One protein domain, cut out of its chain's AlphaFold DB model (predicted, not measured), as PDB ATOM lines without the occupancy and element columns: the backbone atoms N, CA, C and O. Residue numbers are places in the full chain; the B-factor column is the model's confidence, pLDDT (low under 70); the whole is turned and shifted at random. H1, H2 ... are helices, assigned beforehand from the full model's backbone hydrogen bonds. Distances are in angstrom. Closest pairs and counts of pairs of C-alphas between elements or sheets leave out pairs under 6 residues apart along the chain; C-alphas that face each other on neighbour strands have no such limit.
ATOM      1  N   LYS A 535      30.846  37.393  -3.450       88.00
ATOM      2  CA  LYS A 535      29.516  37.331  -4.069       88.00
ATOM      3  C   LYS A 535      29.454  36.158  -5.068       88.00
ATOM      4  O   LYS A 535      30.389  36.003  -5.860       88.00
ATOM      5  N   PRO A 536      28.374  35.345  -5.111       87.88
ATOM      6  CA  PRO A 536      28.351  34.090  -5.879       87.88
ATOM      7  C   PRO A 536      28.698  34.224  -7.370       87.88
ATOM      8  O   PRO A 536      29.360  33.362  -7.939       87.88
ATOM      9  N   ASN A 537      28.314  35.337  -8.001       87.12
ATOM     10  CA  ASN A 537      28.644  35.640  -9.397       87.12
ATOM     11  C   ASN A 537      30.136  35.958  -9.628       87.12
ATOM     12  O   ASN A 537      30.650  35.742 -10.726       87.12
ATOM     13  N   MET A 538      30.841  36.467  -8.614       87.25
ATOM     14  CA  MET A 538      32.288  36.653  -8.648       87.25
ATOM     15  C   MET A 538      32.998  35.315  -8.453       87.25
ATOM     16  O   MET A 538      33.851  34.980  -9.277       87.25
ATOM     17  N   LEU A 539      32.591  34.525  -7.452       90.00
ATOM     18  CA  LEU A 539      33.144  33.192  -7.201       90.00
ATOM     19  C   LEU A 539      32.992  32.278  -8.426       90.00
ATOM     20  O   LEU A 539      33.978  31.706  -8.883       90.00
ATOM     21  N   GLN A 540      31.807  32.239  -9.043       87.81
ATOM     22  CA  GLN A 540      31.577  31.495 -10.284       87.81
ATOM     23  C   GLN A 540      32.521  31.948 -11.415       87.81
ATOM     24  O   GLN A 540      33.054  31.108 -12.136       87.81
ATOM     25  N   SER A 541      32.786  33.256 -11.548       87.88
ATOM     26  CA  SER A 541      33.720  33.769 -12.565       87.88
ATOM     27  C   SER A 541      35.198  33.447 -12.289       87.88
ATOM     28  O   SER A 541      35.991  33.438 -13.226       87.88
ATOM     29  N   LEU A 542      35.569  33.139 -11.039       89.12
ATOM     30  CA  LEU A 542      36.891  32.598 -10.699       89.12
ATOM     31  C   LEU A 542      36.947  31.075 -10.897       89.12
ATOM     32  O   LEU A 542      37.933  30.568 -11.414       89.12
ATOM     33  N   GLN A 543      35.885  30.343 -10.556       87.56
ATOM     34  CA  GLN A 543      35.804  28.886 -10.735       87.56
ATOM     35  C   GLN A 543      35.734  28.462 -12.212       87.56
ATOM     36  O   GLN A 543      36.248  27.410 -12.575       87.56
ATOM     37  N   GLN A 544      35.158  29.292 -13.089       87.44
ATOM     38  CA  GLN A 544      35.184  29.091 -14.547       87.44
ATOM     39  C   GLN A 544      36.582  29.269 -15.168       87.44
ATOM     40  O   GLN A 544      36.776  28.979 -16.349       87.44
ATOM     41  N   LYS A 545      37.558  29.763 -14.401       90.00
ATOM     42  CA  LYS A 545      38.906  30.068 -14.873       90.00
ATOM     43  C   LYS A 545      39.806  28.846 -14.695       90.00
ATOM     44  O   LYS A 545      40.388  28.643 -13.633       90.00
ATOM     45  N   GLN A 546      39.872  28.026 -15.743       87.25
ATOM     46  CA  GLN A 546      40.611  26.759 -15.787       87.25
ATOM     47  C   GLN A 546      42.000  26.862 -15.129       87.25
ATOM     48  O   GLN A 546      42.773  27.760 -15.456       87.25
ATOM     49  N   GLY A 547      42.305  25.945 -14.205       86.81
ATOM     50  CA  GLY A 547      43.586  25.872 -13.496       86.81
ATOM     51  C   GLY A 547      43.761  26.860 -12.336       86.81
ATOM     52  O   GLY A 547      44.708  26.710 -11.567       86.81
ATOM     53  N   LEU A 548      42.889  27.868 -12.175       90.62
ATOM     54  CA  LEU A 548      43.057  28.880 -11.125       90.62
ATOM     55  C   LEU A 548      42.857  28.305  -9.722       90.62
ATOM     56  O   LEU A 548      43.589  28.687  -8.815       90.62
ATOM     57  N   ASN A 549      41.886  27.414  -9.520       89.38
ATOM     58  CA  ASN A 549      41.585  26.902  -8.182       89.38
ATOM     59  C   ASN A 549      42.605  25.845  -7.726       89.38
ATOM     60  O   ASN A 549      42.961  25.793  -6.552       89.38
ATOM     61  N   GLU A 550      43.106  25.041  -8.663       89.31
ATOM     62  CA  GLU A 550      44.215  24.113  -8.458       89.31
ATOM     63  C   GLU A 550      45.509  24.878  -8.156       89.31
ATOM     64  O   GLU A 550      46.184  24.578  -7.176       89.31
ATOM     65  N   TYR A 551      45.817  25.922  -8.937       91.69
ATOM     66  CA  TYR A 551      46.961  26.794  -8.670       91.69
ATOM     67  C   TYR A 551      46.859  27.468  -7.293       91.69
ATOM     68  O   TYR A 551      47.816  27.416  -6.526       91.69
ATOM     69  N   TRP A 552      45.700  28.038  -6.941       91.94
ATOM     70  CA  TRP A 552      45.533  28.747  -5.668       91.94
ATOM     71  C   TRP A 552      45.663  27.823  -4.450       91.94
ATOM     72  O   TRP A 552      46.306  28.194  -3.469       91.94
ATOM     73  N   ARG A 553      45.141  26.589  -4.537       88.00
ATOM     74  CA  ARG A 553      45.353  25.559  -3.504       88.00
ATOM     75  C   ARG A 553      46.821  25.162  -3.374       88.00
ATOM     76  O   ARG A 553      47.310  25.076  -2.255       88.00
ATOM     77  N   ASN A 554      47.514  24.955  -4.492       85.12
ATOM     78  CA  ASN A 554      48.917  24.536  -4.489       85.12
ATOM     79  C   ASN A 554      49.879  25.641  -4.012       85.12
ATOM     80  O   ASN A 554      50.930  25.325  -3.463       85.12
ATOM     81  N   GLU A 555      49.543  26.915  -4.232       88.19
ATOM     82  CA  GLU A 555      50.369  28.075  -3.861       88.19
ATOM     83  C   GLU A 555      50.077  28.585  -2.433       88.19
ATOM     84  O   GLU A 555      51.000  28.983  -1.729       88.19
ATOM     85  N   PHE A 556      48.813  28.563  -1.982       88.12
ATOM     86  CA  PHE A 556      48.397  29.192  -0.714       88.12
ATOM     87  C   PHE A 556      47.717  28.251   0.294       88.12
ATOM     88  O   PHE A 556      47.365  28.690   1.388       88.12
ATOM     89  N   GLY A 557      47.510  26.973  -0.040       83.88
ATOM     90  CA  GLY A 557      46.926  25.986   0.876       83.88
ATOM     91  C   GLY A 557      45.418  26.130   1.124       83.88
ATOM     92  O   GLY A 557      44.918  25.583   2.101       83.88
ATOM     93  N   TYR A 558      44.685  26.869   0.280       89.44
ATOM     94  CA  TYR A 558      43.219  26.980   0.332       89.44
ATOM     95  C   TYR A 558      42.620  27.336  -1.043       89.44
ATOM     96  O   TYR A 558      43.316  27.864  -1.909       89.44
ATOM     97  N   SER A 559      41.333  27.049  -1.283       89.62
ATOM     98  CA  SER A 559      40.661  27.397  -2.554       89.62
ATOM     99  C   SER A 559      40.117  28.829  -2.623       89.62
ATOM    100  O   SER A 559      39.913  29.503  -1.612       89.62
ATOM    101  N   VAL A 560      39.860  29.305  -3.848       91.25
ATOM    102  CA  VAL A 560      39.490  30.709  -4.128       91.25
ATOM    103  C   VAL A 560      38.174  31.167  -3.490       91.25
ATOM    104  O   VAL A 560      37.924  32.365  -3.449       91.25
ATOM    105  N   ASP A 561      37.347  30.254  -2.973       90.38
ATOM    106  CA  ASP A 561      36.139  30.546  -2.188       90.38
ATOM    107  C   ASP A 561      36.429  31.187  -0.816       90.38
ATOM    108  O   ASP A 561      35.548  31.827  -0.246       90.38
ATOM    109  N   LYS A 562      37.670  31.081  -0.324       92.56
ATOM    110  CA  LYS A 562      38.140  31.615   0.971       92.56
ATOM    111  C   LYS A 562      38.940  32.919   0.852       92.56
ATOM    112  O   LYS A 562      39.526  33.411   1.820       92.56
ATOM    113  N   LEU A 563      38.971  33.501  -0.344       91.75
ATOM    114  CA  LEU A 563      39.379  34.890  -0.544       91.75
ATOM    115  C   LEU A 563      38.315  35.842   0.013       91.75
ATOM    116  O   LEU A 563      37.168  35.449   0.216       91.75
ATOM    117  N   THR A 564      38.659  37.105   0.241       91.75
ATOM    118  CA  THR A 564      37.633  38.142   0.411       91.75
ATOM    119  C   THR A 564      37.051  38.553  -0.941       91.75
ATOM    120  O   THR A 564      37.680  38.400  -1.989       91.75
ATOM    121  N   GLN A 565      35.870  39.168  -0.926       88.38
ATOM    122  CA  GLN A 565      35.257  39.836  -2.080       88.38
ATOM    123  C   GLN A 565      36.214  40.810  -2.796       88.38
ATOM    124  O   GLN A 565      36.192  40.918  -4.023       88.38
ATOM    125  N   GLN A 566      37.068  41.512  -2.044       84.06
ATOM    126  CA  GLN A 566      38.018  42.478  -2.599       84.06
ATOM    127  C   GLN A 566      39.216  41.767  -3.238       84.06
ATOM    128  O   GLN A 566      39.566  42.059  -4.381       84.06
ATOM    129  N   GLU A 567      39.800  40.783  -2.547       89.94
ATOM    130  CA  GLU A 567      40.873  39.930  -3.076       89.94
ATOM    131  C   GLU A 567      40.445  39.227  -4.376       89.94
ATOM    132  O   GLU A 567      41.119  39.341  -5.403       89.94
ATOM    133  N   ALA A 568      39.268  38.595  -4.367       88.88
ATOM    134  CA  ALA A 568      38.643  37.975  -5.530       88.88
ATOM    135  C   ALA A 568      38.454  38.970  -6.695       88.88
ATOM    136  O   ALA A 568      38.698  38.636  -7.859       88.88
ATOM    137  N   GLY A 569      38.108  40.227  -6.393       84.69
ATOM    138  CA  GLY A 569      38.006  41.313  -7.370       84.69
ATOM    139  C   GLY A 569      39.309  41.592  -8.133       84.69
ATOM    140  O   GLY A 569      39.263  41.884  -9.333       84.69
ATOM    141  N   HIS A 570      40.469  41.436  -7.486       84.75
ATOM    142  CA  HIS A 570      41.792  41.631  -8.098       84.75
ATOM    143  C   HIS A 570      42.289  40.436  -8.937       84.75
ATOM    144  O   HIS A 570      43.193  40.614  -9.766       84.75
ATOM    145  N   LEU A 571      41.682  39.252  -8.775       88.75
ATOM    146  CA  LEU A 571      41.937  38.052  -9.592       88.75
ATOM    147  C   LEU A 571      40.957  37.896 -10.768       88.75
ATOM    148  O   LEU A 571      41.249  37.186 -11.730       88.75
ATOM    149  N   ARG A 572      39.803  38.575 -10.720       86.06
ATOM    150  CA  ARG A 572      38.698  38.423 -11.685       86.06
ATOM    151  C   ARG A 572      39.018  38.863 -13.121       86.06
ATOM    152  O   ARG A 572      38.433  38.332 -14.060       86.06
ATOM    153  N   LYS A 573      39.879  39.871 -13.294       84.69
ATOM    154  CA  LYS A 573      40.266  40.434 -14.605       84.69
ATOM    155  C   LYS A 573      41.499  39.800 -15.280       84.69
ATOM    156  O   LYS A 573      41.403  39.572 -16.482       84.69
ATOM    157  N   PRO A 574      42.650  39.588 -14.603       86.69
ATOM    158  CA  PRO A 574      43.844  39.017 -15.246       86.69
ATOM    159  C   PRO A 574      43.619  37.568 -15.694       86.69
ATOM    160  O   PRO A 574      42.787  36.875 -15.111       86.69
ATOM    161  N   THR A 575      44.390  37.072 -16.665       89.75
ATOM    162  CA  THR A 575      44.423  35.641 -17.054       89.75
ATOM    163  C   THR A 575      45.061  34.770 -15.948       89.75
ATOM    164  O   THR A 575      45.254  35.256 -14.832       89.75
ATOM    165  N   LEU A 576      45.280  33.461 -16.138       89.31
ATOM    166  CA  LEU A 576      45.949  32.650 -15.096       89.31
ATOM    167  C   LEU A 576      47.449  32.968 -15.051       89.31
ATOM    168  O   LEU A 576      48.009  33.204 -13.985       89.31
ATOM    169  N   GLU A 577      48.043  33.085 -16.229       88.62
ATOM    170  CA  GLU A 577      49.442  33.414 -16.478       88.62
ATOM    171  C   GLU A 577      49.776  34.787 -15.875       88.62
ATOM    172  O   GLU A 577      50.744  34.921 -15.137       88.62
ATOM    173  N   GLN A 578      48.905  35.784 -16.074       87.00
ATOM    174  CA  GLN A 578      49.036  37.123 -15.479       87.00
ATOM    175  C   GLN A 578      48.856  37.154 -13.951       87.00
ATOM    176  O   GLN A 578      49.267  38.118 -13.307       87.00
ATOM    177  N   ILE A 579      48.200  36.152 -13.351       89.19
ATOM    178  CA  ILE A 579      48.166  36.004 -11.888       89.19
ATOM    179  C   ILE A 579      49.485  35.394 -11.420       89.19
ATOM    180  O   ILE A 579      50.104  35.947 -10.519       89.19
ATOM    181  N   GLN A 580      49.935  34.312 -12.054       90.56
ATOM    182  CA  GLN A 580      51.200  33.644 -11.736       90.56
ATOM    183  C   GLN A 580      52.391  34.605 -11.858       90.56
ATOM    184  O   GLN A 580      53.194  34.698 -10.938       90.56
ATOM    185  N   GLU A 581      52.445  35.404 -12.926       87.62
ATOM    186  CA  GLU A 581      53.432  36.471 -13.135       87.62
ATOM    187  C   GLU A 581      53.415  37.507 -11.996       87.62
ATOM    188  O   GLU A 581      54.459  37.801 -11.420       87.62
ATOM    189  N   ARG A 582      52.236  38.005 -11.591       89.12
ATOM    190  CA  ARG A 582      52.089  38.963 -10.474       89.12
ATOM    191  C   ARG A 582      52.455  38.374  -9.108       89.12
ATOM    192  O   ARG A 582      52.973  39.095  -8.257       89.12
ATOM    193  N   ILE A 583      52.172  37.092  -8.880       90.00
ATOM    194  CA  ILE A 583      52.548  36.390  -7.649       90.00
ATOM    195  C   ILE A 583      54.061  36.138  -7.613       90.00
ATOM    196  O   ILE A 583      54.685  36.355  -6.576       90.00
ATOM    197  N   GLU A 584      54.681  35.775  -8.737       86.25
ATOM    198  CA  GLU A 584      56.130  35.575  -8.813       86.25
ATOM    199  C   GLU A 584      56.903  36.908  -8.742       86.25
ATOM    200  O   GLU A 584      57.886  36.994  -8.008       86.25
ATOM    201  N   GLU A 585      56.405  37.992  -9.363       83.00
ATOM    202  CA  GLU A 585      56.878  39.367  -9.105       83.00
ATOM    203  C   GLU A 585      56.884  39.670  -7.597       83.00
ATOM    204  O   GLU A 585      57.883  40.153  -7.063       83.00
ATOM    205  N   ALA A 586      55.784  39.369  -6.898       80.06
ATOM    206  CA  ALA A 586      55.645  39.635  -5.469       80.06
ATOM    207  C   ALA A 586      56.576  38.762  -4.602       80.06
ATOM    208  O   ALA A 586      57.121  39.264  -3.616       80.06
ATOM    209  N   LYS A 587      56.827  37.497  -4.974       83.19
ATOM    210  CA  LYS A 587      57.839  36.633  -4.329       83.19
ATOM    211  C   LYS A 587      59.253  37.170  -4.525       83.19
ATOM    212  O   LYS A 587      59.999  37.273  -3.552       83.19
ATOM    213  N   ILE A 588      59.622  37.534  -5.755       77.50
ATOM    214  CA  ILE A 588      60.942  38.095  -6.079       77.50
ATOM    215  C   ILE A 588      61.145  39.417  -5.330       77.50
ATOM    216  O   ILE A 588      62.189  39.628  -4.715       77.50
ATOM    217  N   ALA A 589      60.129  40.281  -5.303       72.88
ATOM    218  CA  ALA A 589      60.181  41.545  -4.585       72.88
ATOM    219  C   ALA A 589      60.229  41.364  -3.052       72.88
ATOM    220  O   ALA A 589      60.959  42.108  -2.402       72.88
ATOM    221  N   LYS A 590      59.559  40.350  -2.476       72.44
ATOM    222  CA  LYS A 590      59.715  39.954  -1.058       72.44
ATOM    223  C   LYS A 590      61.137  39.458  -0.761       72.44
ATOM    224  O   LYS A 590      61.728  39.809   0.253       72.44
ATOM    225  N   GLN A 591      61.734  38.674  -1.659       71.56
ATOM    226  CA  GLN A 591      63.135  38.261  -1.512       71.56
ATOM    227  C   GLN A 591      64.094  39.461  -1.606       71.56
ATOM    228  O   GLN A 591      65.081  39.507  -0.875       71.56
ATOM    229  N   ALA A 592      63.793  40.451  -2.453       67.00
ATOM    230  CA  ALA A 592      64.584  41.671  -2.593       67.00
ATOM    231  C   ALA A 592      64.443  42.628  -1.393       67.00
ATOM    232  O   ALA A 592      65.463  43.134  -0.922       67.00
ATOM    233  N   SER A 593      63.234  42.840  -0.851       60.09
ATOM    234  CA  SER A 593      63.032  43.653   0.361       60.09
ATOM    235  C   SER A 593      63.802  43.068   1.536       60.09
ATOM    236  O   SER A 593      64.599  43.771   2.148       60.09
TER     237      SER A 593
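Overview. This is residues 535 to 593 of the 1236 residues of the protein "TraC" of Neisseria gonorrhoeae (UniProt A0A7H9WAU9). What would one see first on meeting this model? A small body of three short helices, with H1 and H3 side by side and H2 turned across H1 beyond a tight corner, is joined to a long helix H4 whose far part, residues 584 to 593, sticks out as an arm. What is it made of? The printed part has 59 residues with four named helices, H1, H2, H3 and H4 along the chain, and no named strand; the class is all helix. How spread out is it? The whole is compact, with a radius of gyration of the C-alphas of 11.7 A, yet its outline is elongated, 37 by 20 by 20 A, and the arm makes the length.

Along the chain. Where does the first helix lie? H1 is residues 536 to 543, 10.3 A from first to last C-alpha, and C-alpha 536 is at (28.351, 34.090, -5.879). Which short helices follow? H2 is residues 548 to 556, 11.7 A long, beginning with C-alpha 548 at (43.057, 28.880, -11.125). H3 is residues 565 to 571, 10.2 A long. Where does the last helix end? H4 is residues 577 to 593, 23.9 A long, and C-alpha 593 is at (63.032, 43.653, 0.361).

Arrangement. What does H1 touch? H1 and H3 touch, closest at the C-alphas of Met 538 and Ala 568, 7.2 A apart, at a shallow tilt of 32 degrees, the same way. H1 and H2 only just touch, with 3 pairs of C-alphas within 8 A, and only at the corner; the closest C-alphas, of Gln 543 and Asn 549, are 6.6 A apart, and the lines are about perpendicular at 81 degrees. How does H4 stand to the others? H3 and H4 are close but not clearly touching, with the closest C-alphas, of Leu 571 and Ile 579, 6.9 A apart, and about perpendicular at 80 degrees. H2 and H4 are near each other, with 9 pairs of C-alphas within 10 A. Which helices are apart? H1 and H4 are apart, and so are H2 and H3. What do the backbones show? In H1, H2, H3 and H4 every O i to N i+4 pair is within hydrogen-bond range.

Size, cuts and confidence. How large is it? The two C-alphas farthest apart, those of Pro 536 and Ala 592, are 37.2 A apart; without residues 584 to 593, which stand free, the body spans 25 by 21 by 18 A. Is there a cut or a long link? The printed part has no cut. The links H1 to H2 and H3 to H4 are tight, H2 to H3 is short with 8 residues, and no link is long. Where is confidence low? The mean pLDDT of the printed part is 86.3, and residues 592 to 593 are under 70.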